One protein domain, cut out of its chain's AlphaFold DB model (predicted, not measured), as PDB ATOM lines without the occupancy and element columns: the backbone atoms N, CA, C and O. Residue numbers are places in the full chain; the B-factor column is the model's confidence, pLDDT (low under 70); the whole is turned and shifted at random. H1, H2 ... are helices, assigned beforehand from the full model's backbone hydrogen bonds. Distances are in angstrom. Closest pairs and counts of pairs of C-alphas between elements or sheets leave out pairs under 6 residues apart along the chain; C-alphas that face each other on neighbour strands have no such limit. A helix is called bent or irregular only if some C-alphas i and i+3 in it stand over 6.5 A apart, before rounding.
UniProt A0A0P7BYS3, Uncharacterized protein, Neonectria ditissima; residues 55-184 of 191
ATOM      1  N   PRO A  55     170.967 202.485 189.517       89.00
ATOM      2  CA  PRO A  55     171.155 201.871 188.201       89.00
ATOM      3  C   PRO A  55     170.532 202.666 187.046       89.00
ATOM      4  O   PRO A  55     171.166 202.828 186.004       89.00
ATOM      5  N   LEU A  56     169.326 203.223 187.226       89.50
ATOM      6  CA  LEU A  56     168.671 204.033 186.195       89.50
ATOM      7  C   LEU A  56     169.442 205.336 185.944       89.50
ATOM      8  O   LEU A  56     169.652 205.712 184.794       89.50
ATOM      9  N   ARG A  57     169.973 205.971 186.997       89.81
ATOM     10  CA  ARG A  57     170.847 207.148 186.863       89.81
ATOM     11  C   ARG A  57     172.109 206.833 186.052       89.81
ATOM     12  O   ARG A  57     172.502 207.635 185.207       89.81
ATOM     13  N   LYS A  58     172.737 205.672 186.285       90.69
ATOM     14  CA  LYS A  58     173.919 205.209 185.530       90.69
ATOM     15  C   LYS A  58     173.590 205.004 184.048       90.69
ATOM     16  O   LYS A  58     174.331 205.493 183.201       90.69
ATOM     17  N   ILE A  59     172.456 204.368 183.743       93.19
ATOM     18  CA  ILE A  59     171.966 204.183 182.367       93.19
ATOM     19  C   ILE A  59     171.733 205.532 181.682       93.19
ATOM     20  O   ILE A  59     172.200 205.753 180.567       93.19
ATOM     21  N   CYS A  60     171.047 206.449 182.360       92.25
ATOM     22  CA  CYS A  60     170.710 207.761 181.823       92.25
ATOM     23  C   CYS A  60     171.936 208.609 181.495       92.25
ATOM     24  O   CYS A  60     172.014 209.169 180.405       92.25
ATOM     25  N   ARG A  61     172.925 208.640 182.395       90.69
ATOM     26  CA  ARG A  61     174.202 209.326 182.147       90.69
ATOM     27  C   ARG A  61     174.978 208.716 180.984       90.69
ATOM     28  O   ARG A  61     175.669 209.431 180.269       90.69
ATOM     29  N   LEU A  62     174.899 207.398 180.802       92.50
ATOM     30  CA  LEU A  62     175.575 206.740 179.689       92.50
ATOM     31  C   LEU A  62     174.905 207.087 178.354       92.50
ATOM     32  O   LEU A  62     175.597 207.490 177.424       92.50
ATOM     33  N   HIS A  63     173.572 207.036 178.279       92.44
ATOM     34  CA  HIS A  63     172.853 207.487 177.087       92.44
ATOM     35  C   HIS A  63     173.067 208.973 176.784       92.44
ATOM     36  O   HIS A  63     173.224 209.317 175.615       92.44
ATOM     37  N   SER A  64     173.093 209.847 177.799       89.69
ATOM     38  CA  SER A  64     173.313 211.278 177.571       89.69
ATOM     39  C   SER A  64     174.706 211.551 177.008       89.69
ATOM     40  O   SER A  64     174.829 212.332 176.072       89.69
ATOM     41  N   ARG A  65     175.737 210.847 177.496       88.75
ATOM     42  CA  ARG A  65     177.106 210.920 176.955       88.75
ATOM     43  C   ARG A  65     177.207 210.392 175.530       88.75
ATOM     44  O   ARG A  65     177.763 211.075 174.679       88.75
ATOM     45  N   MET A  66     176.627 209.221 175.261       89.75
ATOM     46  CA  MET A  66     176.587 208.659 173.905       89.75
ATOM     47  C   MET A  66     175.905 209.617 172.924       89.75
ATOM     48  O   MET A  66     176.387 209.815 171.814       89.75
ATOM     49  N   PHE A  67     174.810 210.252 173.347       87.81
ATOM     50  CA  PHE A  67     174.127 211.253 172.536       87.81
ATOM     51  C   PHE A  67     174.948 212.539 172.371       87.81
ATOM     52  O   PHE A  67     175.000 213.078 171.274       87.81
ATOM     53  N   ALA A  68     175.611 213.026 173.423       86.06
ATOM     54  CA  ALA A  68     176.433 214.237 173.362       86.06
ATOM     55  C   ALA A  68     177.621 214.097 172.395       86.06
ATOM     56  O   ALA A  68     177.966 215.058 171.715       86.06
ATOM     57  N   SER A  69     178.206 212.900 172.277       81.75
ATOM     58  CA  SER A  69     179.296 212.645 171.326       81.75
ATOM     59  C   SER A  69     178.851 212.673 169.866       81.75
ATOM     60  O   SER A  69     179.648 213.019 168.998       81.75
ATOM     61  N   ASN A  70     177.591 212.339 169.576       79.56
ATOM     62  CA  ASN A  70     177.046 212.439 168.227       79.56
ATOM     63  C   ASN A  70     175.543 212.783 168.238       79.56
ATOM     64  O   ASN A  70     174.699 211.916 167.990       79.56
ATOM     65  N   PRO A  71     175.181 214.058 168.476       79.75
ATOM     66  CA  PRO A  71     173.786 214.465 168.667       79.75
ATOM     67  C   PRO A  71     172.980 214.455 167.363       79.75
ATOM     68  O   PRO A  71     171.757 214.589 167.381       79.75
ATOM     69  N   THR A  72     173.662 214.323 166.221       78.00
ATOM     70  CA  THR A  72     173.036 214.264 164.893       78.00
ATOM     71  C   THR A  72     172.529 212.870 164.535       78.00
ATOM     72  O   THR A  72     171.742 212.729 163.599       78.00
ATOM     73  N   VAL A  73     172.958 211.847 165.279       80.88
ATOM     74  CA  VAL A  73     172.562 210.454 165.074       80.88
ATOM     75  C   VAL A  73     171.500 210.058 166.098       80.88
ATOM     76  O   VAL A  73     171.468 210.534 167.233       80.88
ATOM     77  N   GLU A  74     170.580 209.191 165.676       83.06
ATOM     78  CA  GLU A  74     169.562 208.631 166.562       83.06
ATOM     79  C   GLU A  74     170.221 207.932 167.764       83.06
ATOM     80  O   GLU A  74     171.120 207.118 167.556       83.06
ATOM     81  N   PRO A  75     169.748 208.163 169.007       84.69
ATOM     82  CA  PRO A  75     170.276 207.459 170.168       84.69
ATOM     83  C   PRO A  75     170.234 205.937 169.983       84.69
ATOM     84  O   PRO A  75     169.170 205.334 169.789       84.69
ATOM     85  N   GLU A  76     171.400 205.308 170.065       90.69
ATOM     86  CA  GLU A  76     171.534 203.857 169.980       90.69
ATOM     87  C   GLU A  76     171.119 203.186 171.296       90.69
ATOM     88  O   GLU A  76     171.229 203.758 172.385       90.69
ATOM     89  N   THR A  77     170.635 201.947 171.205       93.44
ATOM     90  CA  THR A  77     170.463 201.078 172.375       93.44
ATOM     91  C   THR A  77     171.807 200.442 172.740       93.44
ATOM     92  O   THR A  77     172.684 200.297 171.891       93.44
ATOM     93  N   PHE A  78     171.972 199.994 173.987       95.31
ATOM     94  CA  PHE A  78     173.186 199.276 174.406       95.31
ATOM     95  C   PHE A  78     173.447 198.009 173.579       95.31
ATOM     96  O   PHE A  78     174.593 197.702 173.272       95.31
ATOM     97  N   PHE A  79     172.387 197.309 173.171       94.50
ATOM     98  CA  PHE A  79     172.490 196.131 172.308       94.50
ATOM     99  C   PHE A  79     172.923 196.498 170.893       94.50
ATOM    100  O   PHE A  79     173.839 195.874 170.376       94.50
ATOM    101  N   ALA A  80     172.341 197.549 170.304       93.31
ATOM    102  CA  ALA A  80     172.763 198.036 168.992       93.31
ATOM    103  C   ALA A  80     174.238 198.467 169.001       93.31
ATOM    104  O   ALA A  80     174.977 198.125 168.086       93.31
ATOM    105  N   ARG A  81     174.686 199.131 170.076       92.25
ATOM    106  CA  ARG A  81     176.082 199.566 170.229       92.25
ATOM    107  C   ARG A  81     177.080 198.402 170.268       92.25
ATOM    108  O   ARG A  81     178.231 198.581 169.889       92.25
ATOM    109  N   LEU A  82     176.654 197.226 170.732       93.44
ATOM    110  CA  LEU A  82     177.466 196.003 170.770       93.44
ATOM    111  C   LEU A  82     177.184 195.041 169.605       93.44
ATOM    112  O   LEU A  82     177.754 193.954 169.589       93.44
ATOM    113  N   ASP A  83     176.318 195.420 168.660       94.25
ATOM    114  CA  ASP A  83     175.813 194.553 167.585       94.25
ATOM    115  C   ASP A  83     175.195 193.235 168.099       94.25
ATOM    116  O   ASP A  83     175.448 192.137 167.607       94.25
ATOM    117  N   LEU A  84     174.384 193.344 169.156       94.81
ATOM    118  CA  LEU A  84     173.698 192.227 169.800       94.81
ATOM    119  C   LEU A  84     172.193 192.273 169.538       94.81
ATOM    120  O   LEU A  84     171.588 193.341 169.435       94.81
ATOM    121  N   ASN A  85     171.563 191.098 169.513       92.69
ATOM    122  CA  ASN A  85     170.119 190.974 169.356       92.69
ATOM    123  C   ASN A  85     169.427 190.686 170.699       92.69
ATOM    124  O   ASN A  85     169.453 189.555 171.180       92.69
ATOM    125  N   HIS A  86     168.748 191.682 171.274       90.56
ATOM    126  CA  HIS A  86     168.018 191.534 172.542       90.56
ATOM    127  C   HIS A  86     166.722 190.716 172.445       90.56
ATOM    128  O   HIS A  86     166.113 190.431 173.473       90.56
ATOM    129  N   THR A  87     166.261 190.361 171.240       90.44
ATOM    130  CA  THR A  87     165.030 189.574 171.046       90.44
ATOM    131  C   THR A  87     165.288 188.078 170.889       90.44
ATOM    132  O   THR A  87     164.341 187.321 170.681       90.44
ATOM    133  N   ALA A  88     166.549 187.652 170.913       90.06
ATOM    134  CA  ALA A  88     166.956 186.260 170.776       90.06
ATOM    135  C   ALA A  88     167.648 185.778 172.053       90.06
ATOM    136  O   ALA A  88     168.096 186.581 172.875       90.06
ATOM    137  N   GLU A  89     167.742 184.459 172.223       87.44
ATOM    138  CA  GLU A  89     168.600 183.889 173.259       87.44
ATOM    139  C   GLU A  89     170.050 184.375 173.072       87.44
ATOM    140  O   GLU A  89     170.509 184.504 171.932       87.44
ATOM    141  N   PRO A  90     170.766 184.686 174.165       90.50
ATOM    142  CA  PRO A  90     170.380 184.480 175.567       90.50
ATOM    143  C   PRO A  90     169.585 185.642 176.200       90.50
ATOM    144  O   PRO A  90     169.190 185.539 177.353       90.50
ATOM    145  N   PHE A  91     169.298 186.729 175.481       90.50
ATOM    146  CA  PHE A  91     168.877 188.020 176.052       90.50
ATOM    147  C   PHE A  91     167.368 188.219 176.278       90.50
ATOM    148  O   PHE A  91     166.924 189.329 176.586       90.50
ATOM    149  N   ILE A  92     166.559 187.167 176.167       85.00
ATOM    150  CA  ILE A  92     165.104 187.257 176.349       85.00
ATOM    151  C   ILE A  92     164.792 187.640 177.814       85.00
ATOM    152  O   ILE A  92     165.173 186.892 178.711       85.00
ATOM    153  N   PRO A  93     164.104 188.771 178.095       73.62
ATOM    154  CA  PRO A  93     163.896 189.283 179.460       73.62
ATOM    155  C   PRO A  93     163.285 188.286 180.449       73.62
ATOM    156  O   PRO A  93     163.596 188.340 181.636       73.62
ATOM    157  N   ASP A  94     162.433 187.390 179.950       73.62
ATOM    158  CA  ASP A  94     161.667 186.435 180.756       73.62
ATOM    159  C   ASP A  94     162.450 185.147 181.083       73.62
ATOM    160  O   ASP A  94     161.912 184.252 181.734       73.62
ATOM    161  N   ASN A  95     163.709 185.027 180.641       76.81
ATOM    162  CA  ASN A  95     164.558 183.866 180.914       76.81
ATOM    163  C   ASN A  95     165.555 184.123 182.080       76.81
ATOM    164  O   ASN A  95     165.606 185.200 182.679       76.81
ATOM    165  N   GLU A  96     166.374 183.124 182.421       80.62
ATOM    166  CA  GLU A  96     167.305 183.172 183.561       80.62
ATOM    167  C   GLU A  96     168.607 183.980 183.349       80.62
ATOM    168  O   GLU A  96     169.463 183.993 184.236       80.62
ATOM    169  N   TRP A  97     168.801 184.679 182.227       83.81
ATOM    170  CA  TRP A  97     170.019 185.462 181.956       83.81
ATOM    171  C   TRP A  97     170.124 186.736 182.808       83.81
ATOM    172  O   TRP A  97     171.220 187.206 183.130       83.81
ATOM    173  N   LEU A  98     168.974 187.285 183.213       83.75
ATOM    174  CA  LEU A  98     168.862 188.297 184.264       83.75
ATOM    175  C   LEU A  98     168.697 187.643 185.642       83.75
ATOM    176  O   LEU A  98     168.398 188.335 186.606       83.75
ATOM    177  N   GLY A  99     168.800 186.321 185.751       73.38
ATOM    178  CA  GLY A  99     168.634 185.559 186.984       73.38
ATOM    179  C   GLY A  99     169.888 185.545 187.859       73.38
ATOM    180  O   GLY A  99     170.740 186.428 187.790       73.38
ATOM    181  N   HIS A 100     169.985 184.536 188.720       66.44
ATOM    182  CA  HIS A 100     171.105 184.378 189.646       66.44
ATOM    183  C   HIS A 100     172.427 184.108 188.912       66.44
ATOM    184  O   HIS A 100     172.461 183.496 187.843       66.44
ATOM    185  N   SER A 101     173.535 184.541 189.517       62.81
ATOM    186  CA  SER A 101     174.886 184.256 189.028       62.81
ATOM    187  C   SER A 101     175.109 182.750 188.856       62.81
ATOM    188  O   SER A 101     174.847 181.986 189.784       62.81
ATOM    189  N   GLY A 102     175.638 182.346 187.699       63.78
ATOM    190  CA  GLY A 102     176.006 180.959 187.399       63.78
ATOM    191  C   GLY A 102     174.989 180.159 186.577       63.78
ATOM    192  O   GLY A 102     175.256 178.990 186.307       63.78
ATOM    193  N   SER A 103     173.864 180.747 186.146       83.25
ATOM    194  CA  SER A 103     173.003 180.098 185.145       83.25
ATOM    195  C   SER A 103     173.734 179.976 183.797       83.25
ATOM    196  O   SER A 103     174.537 180.842 183.441       83.25
ATOM    197  N   SER A 104     173.460 178.909 183.030       86.81
ATOM    198  CA  SER A 104     174.062 178.722 181.691       86.81
ATOM    199  C   SER A 104     173.774 179.926 180.797       86.81
ATOM    200  O   SER A 104     174.691 180.518 180.238       86.81
ATOM    201  N   LEU A 105     172.515 180.377 180.788       86.62
ATOM    202  CA  LEU A 105     172.072 181.539 180.019       86.62
ATOM    203  C   LEU A 105     172.761 182.839 180.451       86.62
ATOM    204  O   LEU A 105     173.019 183.697 179.612       86.62
ATOM    205  N   ARG A 106     173.100 183.005 181.740       88.75
ATOM    206  CA  ARG A 106     173.895 184.159 182.184       88.75
ATOM    207  C   ARG A 106     175.306 184.104 181.616       88.75
ATOM    208  O   ARG A 106     175.797 185.134 181.163       88.75
ATOM    209  N   ASN A 107     175.951 182.942 181.658       89.56
ATOM    210  CA  ASN A 107     177.304 182.782 181.127       89.56
ATOM    211  C   ASN A 107     177.315 183.022 179.612       89.56
ATOM    212  O   ASN A 107     178.117 183.816 179.136       89.56
ATOM    213  N   GLU A 108     176.350 182.455 178.887       92.00
ATOM    214  CA  GLU A 108     176.164 182.686 177.451       92.00
ATOM    215  C   GLU A 108     175.913 184.167 177.130       92.00
ATOM    216  O   GLU A 108     176.481 184.701 176.178       92.00
ATOM    217  N   ALA A 109     175.111 184.869 177.941       92.00
ATOM    218  CA  ALA A 109     174.889 186.305 177.786       92.00
ATOM    219  C   ALA A 109     176.164 187.119 178.028       92.00
ATOM    220  O   ALA A 109     176.464 188.026 177.253       92.00
ATOM    221  N   CYS A 110     176.929 186.795 179.075       92.00
ATOM    222  CA  CYS A 110     178.216 187.429 179.345       92.00
ATOM    223  C   CYS A 110     179.202 187.205 178.191       92.00
ATOM    224  O   CYS A 110     179.824 188.166 177.738       92.00
ATOM    225  N   ASP A 111     179.307 185.977 177.684       94.06
ATOM    226  CA  ASP A 111     180.178 185.633 176.561       94.06
ATOM    227  C   ASP A 111     179.774 186.397 175.297       94.06
ATOM    228  O   ASP A 111     180.622 187.005 174.645       94.06
ATOM    229  N   ALA A 112     178.477 186.451 174.982       95.50
ATOM    230  CA  ALA A 112     177.968 187.223 173.853       95.50
ATOM    231  C   ALA A 112     178.269 188.726 173.996       95.50
ATOM    232  O   ALA A 112     178.729 189.347 173.036       95.50
ATOM    233  N   ILE A 113     178.091 189.308 175.190       94.69
ATOM    234  CA  ILE A 113     178.437 190.713 175.467       94.69
ATOM    235  C   ILE A 113     179.930 190.967 175.250       94.69
ATOM    236  O   ILE A 113     180.298 191.931 174.580       94.69
ATOM    237  N   LEU A 114     180.794 190.102 175.788       95.25
ATOM    238  CA  LEU A 114     182.245 190.230 175.655       95.25
ATOM    239  C   LEU A 114     182.708 190.048 174.205       95.25
ATOM    240  O   LEU A 114     183.598 190.769 173.755       95.25
ATOM    241  N   LEU A 115     182.101 189.124 173.457       94.50
ATOM    242  CA  LEU A 115     182.399 188.915 172.041       94.50
ATOM    243  C   LEU A 115     181.964 190.110 171.184       94.50
ATOM    244  O   LEU A 115     182.758 190.567 170.361       94.50
ATOM    245  N   GLY A 116     180.757 190.645 171.402       93.19
ATOM    246  CA  GLY A 116     180.266 191.845 170.713       93.19
ATOM    247  C   GLY A 116     181.137 193.065 171.010       93.19
ATOM    248  O   GLY A 116     181.605 193.745 170.098       93.19
ATOM    249  N   TRP A 117     181.478 193.268 172.285       94.75
ATOM    250  CA  TRP A 117     182.434 194.291 172.707       94.75
ATOM    251  C   TRP A 117     183.791 194.143 172.009       94.75
ATOM    252  O   TRP A 117     184.284 195.100 171.417       94.75
ATOM    253  N   ALA A 118     184.387 192.949 172.018       91.06
ATOM    254  CA  ALA A 118     185.694 192.710 171.409       91.06
ATOM    255  C   ALA A 118     185.674 192.876 169.881       91.06
ATOM    256  O   ALA A 118     186.667 193.316 169.299       91.06
ATOM    257  N   ALA A 119     184.566 192.525 169.221       90.25
ATOM    258  CA  ALA A 119     184.378 192.758 167.794       90.25
ATOM    259  C   ALA A 119     184.348 194.262 167.489       90.25
ATOM    260  O   ALA A 119     185.124 194.721 166.650       90.25
ATOM    261  N   GLN A 120     183.548 195.026 168.238       89.75
ATOM    262  CA  GLN A 120     183.443 196.476 168.077       89.75
ATOM    263  C   GLN A 120     184.757 197.195 168.404       89.75
ATOM    264  O   GLN A 120     185.186 198.090 167.678       89.75
ATOM    265  N   LYS A 121     185.473 196.739 169.434       87.12
ATOM    266  CA  LYS A 121     186.746 197.327 169.863       87.12
ATOM    267  C   LYS A 121     187.820 197.292 168.774       87.12
ATOM    268  O   LYS A 121     188.619 198.216 168.667       87.12
ATOM    269  N   LYS A 122     187.809 196.280 167.899       83.81
ATOM    270  CA  LYS A 122     188.745 196.191 166.761       83.81
ATOM    271  C   LYS A 122     188.585 197.332 165.756       83.81
ATOM    272  O   LYS A 122     189.563 197.662 165.091       83.81
ATOM    273  N   HIS A 123     187.402 197.941 165.652       78.31
ATOM    274  CA  HIS A 123     187.174 199.072 164.750       78.31
ATOM    275  C   HIS A 123     187.867 200.358 165.224       78.31
ATOM    276  O   HIS A 123     188.220 201.188 164.392       78.31
ATOM    277  N   PHE A 124     188.145 200.479 166.525       73.44
ATOM    278  CA  PHE A 124     188.806 201.645 167.123       73.44
ATOM    279  C   PHE A 124     190.341 201.537 167.159       73.44
ATOM    280  O   PHE A 124     191.030 202.540 167.289       73.44
ATOM    281  N   VAL A 125     190.903 200.336 166.975       65.69
ATOM    282  CA  VAL A 125     192.363 200.086 167.000       65.69
ATOM    283  C   VAL A 125     193.041 200.412 165.650       65.69
ATOM    284  O   VAL A 125     194.250 200.239 165.487       65.69
ATOM    285  N   ALA A 126     192.293 200.906 164.656       60.84
ATOM    286  CA  ALA A 126     192.861 201.312 163.374       60.84
ATOM    287  C   ALA A 126     193.787 202.543 163.542       60.84
ATOM    288  O   ALA A 126     193.396 203.534 164.159       60.84
ATOM    289  N   PRO A 127     195.022 202.516 163.007       54.44
ATOM    290  CA  PRO A 127     195.990 203.583 163.241       54.44
ATOM    291  C   PRO A 127     195.556 204.892 162.563       54.44
ATOM    292  O   PRO A 127     195.417 204.933 161.341       54.44
ATOM    293  N   GLY A 128     195.410 205.975 163.342       58.66
ATOM    294  CA  GLY A 128     195.323 207.342 162.805       58.66
ATOM    295  C   GLY A 128     194.267 208.292 163.385       58.66
ATOM    296  O   GLY A 128     194.155 209.405 162.878       58.66
ATOM    297  N   GLN A 129     193.505 207.924 164.419       55.62
ATOM    298  CA  GLN A 129     192.460 208.784 165.000       55.62
ATOM    299  C   GLN A 129     192.579 208.808 166.531       55.62
ATOM    300  O   GLN A 129     192.431 207.776 167.169       55.62
ATOM    301  N   SER A 130     192.919 209.967 167.112       59.09
ATOM    302  CA  SER A 130     193.402 210.050 168.506       59.09
ATOM    303  C   SER A 130     192.319 210.382 169.538       59.09
ATOM    304  O   SER A 130     192.232 209.698 170.551       59.09
ATOM    305  N   ASP A 131     191.466 211.386 169.300       60.25
ATOM    306  CA  ASP A 131     190.691 211.960 170.417       60.25
ATOM    307  C   ASP A 131     189.208 211.555 170.397       60.25
ATOM    308  O   ASP A 131     188.696 211.044 171.389       60.25
ATOM    309  N   VAL A 132     188.527 211.670 169.250       60.72
ATOM    310  CA  VAL A 132     187.110 211.260 169.106       60.72
ATOM    311  C   VAL A 132     186.947 209.741 169.250       60.72
ATOM    312  O   VAL A 132     186.005 209.259 169.874       60.72
ATOM    313  N   VAL A 133     187.917 208.983 168.734       68.00
ATOM    314  CA  VAL A 133     187.962 207.519 168.852       68.00
ATOM    315  C   VAL A 133     188.133 207.079 170.305       68.00
ATOM    316  O   VAL A 133     187.500 206.111 170.721       68.00
ATOM    317  N   GLY A 134     188.914 207.815 171.103       77.81
ATOM    318  CA  GLY A 134     189.117 207.492 172.515       77.81
ATOM    319  C   GLY A 134     187.850 207.645 173.362       77.81
ATOM    320  O   GLY A 134     187.638 206.880 174.303       77.81
ATOM    321  N   ASP A 135     186.982 208.603 173.038       81.12
ATOM    322  CA  ASP A 135     185.719 208.787 173.762       81.12
ATOM    323  C   ASP A 135     184.650 207.781 173.325       81.12
ATOM    324  O   ASP A 135     183.969 207.205 174.180       81.12
ATOM    325  N   GLU A 136     184.552 207.478 172.029       83.19
ATOM    326  CA  GLU A 136     183.653 206.434 171.524       83.19
ATOM    327  C   GLU A 136     184.034 205.028 172.017       83.19
ATOM    328  O   GLU A 136     183.145 204.227 172.332       83.19
ATOM    329  N   GLU A 137     185.335 204.739 172.139       86.75
ATOM    330  CA  GLU A 137     185.847 203.504 172.740       86.75
ATOM    331  C   GLU A 137     185.500 203.434 174.234       86.75
ATOM    332  O   GLU A 137     184.972 202.425 174.706       86.75
ATOM    333  N   ARG A 138     185.717 204.522 174.987       88.50
ATOM    334  CA  ARG A 138     185.357 204.582 176.415       88.50
ATOM    335  C   ARG A 138     183.861 204.379 176.644       88.50
ATOM    336  O   ARG A 138     183.465 203.759 177.632       88.50
ATOM    337  N   GLN A 139     183.023 204.873 175.739       89.44
ATOM    338  CA  GLN A 139     181.583 204.632 175.785       89.44
ATOM    339  C   GLN A 139     181.235 203.176 175.486       89.44
ATOM    340  O   GLN A 139     180.407 202.606 176.197       89.44
ATOM    341  N   LEU A 140     181.878 202.556 174.492       91.81
ATOM    342  CA  LEU A 140     181.712 201.130 174.205       91.81
ATOM    343  C   LEU A 140     182.069 200.270 175.432       91.81
ATOM    344  O   LEU A 140     181.292 199.395 175.820       91.81
ATOM    345  N   ASP A 141     183.200 200.559 176.079       92.88
ATOM    346  CA  ASP A 141     183.636 199.889 177.310       92.88
ATOM    347  C   ASP A 141     182.603 200.063 178.441       92.88
ATOM    348  O   ASP A 141     182.255 199.106 179.142       92.88
ATOM    349  N   ALA A 142     182.058 201.274 178.599       93.62
ATOM    350  CA  ALA A 142     181.038 201.565 179.603       93.62
ATOM    351  C   ALA A 142     179.707 200.843 179.330       93.62
ATOM    352  O   ALA A 142     179.064 200.386 180.276       93.62
ATOM    353  N   VAL A 143     179.304 200.704 178.061       95.00
ATOM    354  CA  VAL A 143     178.104 199.952 177.657       95.00
ATOM    355  C   VAL A 143     178.263 198.468 177.974       95.00
ATOM    356  O   VAL A 143     177.383 197.882 178.608       95.00
ATOM    357  N   ALA A 144     179.397 197.871 177.603       94.81
ATOM    358  CA  ALA A 144     179.683 196.477 177.927       94.81
ATOM    359  C   ALA A 144     179.675 196.252 179.447       94.81
ATOM    360  O   ALA A 144     178.990 195.359 179.943       94.81
ATOM    361  N   SER A 145     180.345 197.124 180.209       94.94
ATOM    362  CA  SER A 145     180.343 197.072 181.675       94.94
ATOM    363  C   SER A 145     178.934 197.199 182.272       94.94
ATOM    364  O   SER A 145     178.602 196.485 183.218       94.94
ATOM    365  N   ALA A 146     178.079 198.061 181.713       93.75
ATOM    366  CA  ALA A 146     176.698 198.232 182.162       93.75
ATOM    367  C   ALA A 146     175.832 196.982 181.928       93.75
ATOM    368  O   ALA A 146     174.993 196.672 182.768       93.75
ATOM    369  N   LEU A 147     176.031 196.256 180.824       93.62
ATOM    370  CA  LEU A 147     175.295 195.015 180.545       93.62
ATOM    371  C   LEU A 147     175.842 193.800 181.319       93.62
ATOM    372  O   LEU A 147     175.094 192.867 181.621       93.62
ATOM    373  N   LEU A 148     177.125 193.815 181.690       92.56
ATOM    374  CA  LEU A 148     177.731 192.798 182.559       92.56
ATOM    375  C   LEU A 148     177.349 192.971 184.039       92.56
ATOM    376  O   LEU A 148     177.356 191.999 184.796       92.56
ATOM    377  N   ASP A 149     176.971 194.179 184.451       91.56
ATOM    378  CA  ASP A 149     176.417 194.479 185.772       91.56
ATOM    379  C   ASP A 149     174.945 194.034 185.843       91.56
ATOM    380  O   ASP A 149     174.092 194.517 185.100       91.56
ATOM    381  N   MET A 150     174.635 193.075 186.720       87.31
ATOM    382  CA  MET A 150     173.311 192.444 186.774       87.31
ATOM    383  C   MET A 150     172.194 193.430 187.132       87.31
ATOM    384  O   MET A 150     171.109 193.364 186.550       87.31
ATOM    385  N   GLU A 151     172.430 194.333 188.085       88.69
ATOM    386  CA  GLU A 151     171.404 195.279 188.528       88.69
ATOM    387  C   GLU A 151     171.106 196.296 187.429       88.69
ATOM    388  O   GLU A 151     169.943 196.599 187.143       88.69
ATOM    389  N   VAL A 152     172.158 196.770 186.763       91.75
ATOM    390  CA  VAL A 152     172.049 197.710 185.648       91.75
ATOM    391  C   VAL A 152     171.390 197.049 184.442       91.75
ATOM    392  O   VAL A 152     170.419 197.595 183.921       91.75
ATOM    393  N   ALA A 153     171.835 195.855 184.043       91.62
ATOM    394  CA  ALA A 153     171.243 195.101 182.942       91.62
ATOM    395  C   ALA A 153     169.757 194.810 183.184       91.62
ATOM    396  O   ALA A 153     168.937 195.011 182.288       91.62
ATOM    397  N   ARG A 154     169.378 194.415 184.408       90.50
ATOM    398  CA  ARG A 154     167.975 194.174 184.768       90.50
ATOM    399  C   ARG A 154     167.136 195.439 184.618       90.50
ATOM    400  O   ARG A 154     166.088 195.404 183.973       90.50
ATOM    401  N   VAL A 155     167.577 196.556 185.202       91.69
ATOM    402  CA  VAL A 155     166.848 197.829 185.099       91.69
ATOM    403  C   VAL A 155     166.758 198.279 183.644       91.69
ATOM    404  O   VAL A 155     165.691 198.718 183.216       91.69
ATOM    405  N   TYR A 156     167.832 198.120 182.873       93.88
ATOM    406  CA  TYR A 156     167.859 198.458 181.459       93.88
ATOM    407  C   TYR A 156     166.834 197.648 180.658       93.88
ATOM    408  O   TYR A 156     165.971 198.224 179.999       93.88
ATOM    409  N   MET A 157     166.872 196.320 180.766       92.19
ATOM    410  CA  MET A 157     166.011 195.417 179.997       92.19
ATOM    411  C   MET A 157     164.532 195.541 180.340       92.19
ATOM    412  O   MET A 157     163.694 195.451 179.449       92.19
ATOM    413  N   ILE A 158     164.205 195.741 181.618       89.62
ATOM    414  CA  ILE A 158     162.814 195.754 182.081       89.62
ATOM    415  C   ILE A 158     162.201 197.153 181.951       89.62
ATOM    416  O   ILE A 158     161.050 197.286 181.540       89.62
ATOM    417  N   ASN A 159     162.950 198.211 182.282       89.44
ATOM    418  CA  ASN A 159     162.377 199.555 182.426       89.44
ATOM    419  C   ASN A 159     162.723 200.511 181.282       89.44
ATOM    420  O   ASN A 159     161.953 201.441 181.025       89.44
ATOM    421  N   VAL A 160     163.874 200.324 180.629       92.44
ATOM    422  CA  VAL A 160     164.416 201.281 179.653       92.44
ATOM    423  C   VAL A 160     164.183 200.793 178.232       92.44
ATOM    424  O   VAL A 160     163.450 201.433 177.478       92.44
ATOM    425  N   LEU A 161     164.741 199.632 177.882       93.06
ATOM    426  CA  LEU A 161     164.718 199.073 176.534       93.06
ATOM    427  C   LEU A 161     163.301 198.997 175.931       93.06
ATOM    428  O   LEU A 161     163.127 199.491 174.818       93.06
ATOM    429  N   PRO A 162     162.253 198.524 176.639       91.31
ATOM    430  CA  PRO A 162     160.910 198.420 176.062       91.31
ATOM    431  C   PRO A 162     160.300 199.772 175.669       91.31
ATOM    432  O   PRO A 162     159.450 199.829 174.781       91.31
ATOM    433  N   LYS A 163     160.734 200.867 176.312       91.12
ATOM    434  CA  LYS A 163     160.255 202.229 176.033       91.12
ATOM    435  C   LYS A 163     160.948 202.868 174.831       91.12
ATOM    436  O   LYS A 163     160.391 203.783 174.232       91.12
ATOM    437  N   ILE A 164     162.148 202.402 174.482       91.38
ATOM    438  CA  ILE A 164     163.001 203.040 173.467       91.38
ATOM    439  C   ILE A 164     163.201 202.182 172.217       91.38
ATOM    440  O   ILE A 164     163.432 202.730 171.144       91.38
ATOM    441  N   ASP A 165     163.076 200.858 172.321       89.50
ATOM    442  CA  ASP A 165     163.387 199.910 171.244       89.50
ATOM    443  C   ASP A 165     162.492 200.111 170.008       89.50
ATOM    444  O   ASP A 165     162.966 200.281 168.883       89.50
ATOM    445  N   LYS A 166     161.179 200.215 170.235       87.06
ATOM    446  CA  LYS A 166     160.171 200.392 169.173       87.06
ATOM    447  C   LYS A 166     160.036 201.835 168.684       87.06
ATOM    448  O   LYS A 166     159.287 202.102 167.745       87.06
ATOM    449  N   VAL A 167     160.724 202.771 169.327       87.25
ATOM    450  CA  VAL A 167     160.669 204.198 169.016       87.25
ATOM    451  C   VAL A 167     161.932 204.574 168.238       87.25
ATOM    452  O   VAL A 167     163.006 204.080 168.554       87.25
ATOM    453  N   ARG A 168     161.815 205.416 167.206       87.62
ATOM    454  CA  ARG A 168     162.922 205.812 166.310       87.62
ATOM    455  C   ARG A 168     163.062 207.335 166.211       87.62
ATOM    456  O   ARG A 168     162.117 208.063 166.539       87.62
ATOM    457  N   GLY A 169     164.221 207.804 165.751       83.31
ATOM    458  CA  GLY A 169     164.584 209.216 165.589       83.31
ATOM    459  C   GLY A 169     164.358 210.071 166.842       83.31
ATOM    460  O   GLY A 169     164.510 209.606 167.975       83.31
ATOM    461  N   ASP A 170     163.894 211.309 166.650       85.25
ATOM    462  CA  ASP A 170     163.616 212.285 167.719       85.25
ATOM    463  C   ASP A 170     162.644 211.789 168.792       85.25
ATOM    464  O   ASP A 170     162.631 212.280 169.925       85.25
ATOM    465  N   LYS A 171     161.766 210.842 168.445       88.25
ATOM    466  CA  LYS A 171     160.844 210.261 169.421       88.25
ATOM    467  C   LYS A 171     161.606 209.415 170.442       88.25
ATOM    468  O   LYS A 171     161.228 209.422 171.609       88.25
ATOM    469  N   ARG A 172     162.681 208.729 170.032       89.25
ATOM    470  CA  ARG A 172     163.519 207.940 170.944       89.25
ATOM    471  C   ARG A 172     164.285 208.851 171.891       89.25
ATOM    472  O   ARG A 172     164.277 208.604 173.092       89.25
ATOM    473  N   TYR A 173     164.879 209.922 171.366       87.69
ATOM    474  CA  TYR A 173     165.531 210.942 172.189       87.69
ATOM    475  C   TYR A 173     164.572 211.512 173.243       87.69
ATOM    476  O   TYR A 173     164.896 211.536 174.428       87.69
ATOM    477  N   ARG A 174     163.353 211.898 172.839       89.00
ATOM    478  CA  ARG A 174     162.337 212.396 173.777       89.00
ATOM    479  C   ARG A 174     161.948 211.362 174.832       89.00
ATOM    480  O   ARG A 174     161.889 211.717 176.002       89.00
ATOM    481  N   ALA A 175     161.747 210.104 174.441       90.06
ATOM    482  CA  ALA A 175     161.432 209.023 175.375       90.06
ATOM    483  C   ALA A 175     162.562 208.788 176.394       90.06
ATOM    484  O   ALA A 175     162.292 208.604 177.579       90.06
ATOM    485  N   LEU A 176     163.825 208.834 175.954       90.00
ATOM    486  CA  LEU A 176     164.990 208.753 176.840       90.00
ATOM    487  C   LEU A 176     165.050 209.941 177.802       90.00
ATOM    488  O   LEU A 176     165.225 209.746 179.002       90.00
ATOM    489  N   ARG A 177     164.859 211.165 177.300       87.94
ATOM    490  CA  ARG A 177     164.882 212.379 178.121       87.94
ATOM    491  C   ARG A 177     163.768 212.382 179.169       87.94
ATOM    492  O   ARG A 177     164.028 212.706 180.322       87.94
ATOM    493  N   GLU A 178     162.559 211.973 178.795       90.31
ATOM    494  CA  GLU A 178     161.420 211.849 179.715       90.31
ATOM    495  C   GLU A 178     161.667 210.780 180.787       90.31
ATOM    496  O   GLU A 178     161.403 211.009 181.964       90.31
ATOM    497  N   LEU A 179     162.231 209.631 180.401       89.31
ATOM    498  CA  LEU A 179     162.579 208.564 181.337       89.31
ATOM    499  C   LEU A 179     163.668 208.983 182.331       89.31
ATOM    500  O   LEU A 179     163.645 208.566 183.489       89.31
ATOM    501  N   CYS A 180     164.638 209.761 181.857       87.44
ATOM    502  CA  CYS A 180     165.818 210.132 182.621       87.44
ATOM    503  C   CYS A 180     165.637 211.385 183.474       87.44
ATOM    504  O   CYS A 180     166.351 211.524 184.470       87.44
ATOM    505  N   GLY A 181     164.699 212.271 183.121       86.75
ATOM    506  CA  GLY A 181     164.453 213.524 183.832       86.75
ATOM    507  C   GLY A 181     165.757 214.274 184.110       86.75
ATOM    508  O   GLY A 181     166.615 214.390 183.236       86.75
ATOM    509  N   ASP A 182     165.951 214.678 185.363       81.25
ATOM    510  CA  ASP A 182     167.131 215.423 185.828       81.25
ATOM    511  C   ASP A 182     168.451 214.630 185.748       81.25
ATOM    512  O   ASP A 182     169.535 215.185 185.916       81.25
ATOM    513  N   SER A 183     168.397 213.314 185.504       81.62
ATOM    514  CA  SER A 183     169.605 212.505 185.286       81.62
ATOM    515  C   SER A 183     170.159 212.632 183.863       81.62
ATOM    516  O   SER A 183     171.263 212.146 183.609       81.62
ATOM    517  N   TRP A 184     169.410 213.247 182.942       81.75
ATOM    518  CA  TRP A 184     169.875 213.568 181.597       81.75
ATOM    519  C   TRP A 184     170.625 214.901 181.610       81.75
ATOM    520  O   TRP A 184     170.010 215.963 181.583       81.75
TER     521      TRP A 184
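This is residues 55 to 184 of the 191 residues of an uncharacterized protein of Neonectria ditissima (UniProt A0A0P7BYS3). Three long helices, H1, H4 and H3, lie side by side with H4 between the other two and running against both. A second hairpin, H5 and H6, packs on H1 at a steep tilt, little H2 sits near the middle, and residues 126 to 131 stick out. The printed part has 130 residues with six named helices, H1 to H6 in order, and no named strand; the class is all helix. It is compact, with a radius of gyration of the C-alphas of 14.6 A and spans of 40 by 37 by 22 A.

Start at H1, residues 55 to 69, which touches H4, residues 132 to 148, at a shallow tilt of 21 degrees, opposite ways; their closest C-alphas, Met 66 and Gln 139, are 6.7 A apart. H4 is the hub, touching four helices. Residues 55 to 59 of H1 alone touch H5, residues 150 to 164, closest at C-alphas 55 and 152, 5.0 A. H6, residues 170 to 183, touches H1 at a steep tilt of 52 degrees, closest at C-alphas 60 and 180, 5.5 A. H2, residues 78 to 81, touches H4, closest at C-alphas 78 and 143, 5.9 A. H3, residues 104 to 124, forms a helical hairpin with H4 at 1 degree, and is apart from H1. H4 and H5 only just touch, with 3 pairs of C-alphas within 8 A, and only at the corner. Every O i to N i+4 pair is within hydrogen-bond range in H1 and H4; the figures are 15 of 17 in H3, 8 of 11 in H5 and 8 of 10 in H6, while H2 is too short for such a pair.

Find C-alpha 55 at (171.155, 201.871, 188.201), where H1 begins its 21.6 A. H2 follows with 5.1 A, H3 with 30.9 A, H4 with 24.7 A and H5 with 19.9 A. H6 covers 18.6 A and ends at C-alpha 183, (169.605, 212.505, 185.286). H5 is only just irregular, with C-alphas 158 and 161 at 6.7 A; H6 is irregular, with C-alphas 179 and 182 at 9.4 A.

The two C-alphas farthest apart, Asp 94 and Gly 128, are 43.5 A apart. The printed part has no cut, and its long link is H2 to H3, residues 82 to 103. Look for pLDDT under 70 at residues 100 to 102 and 125 to 133.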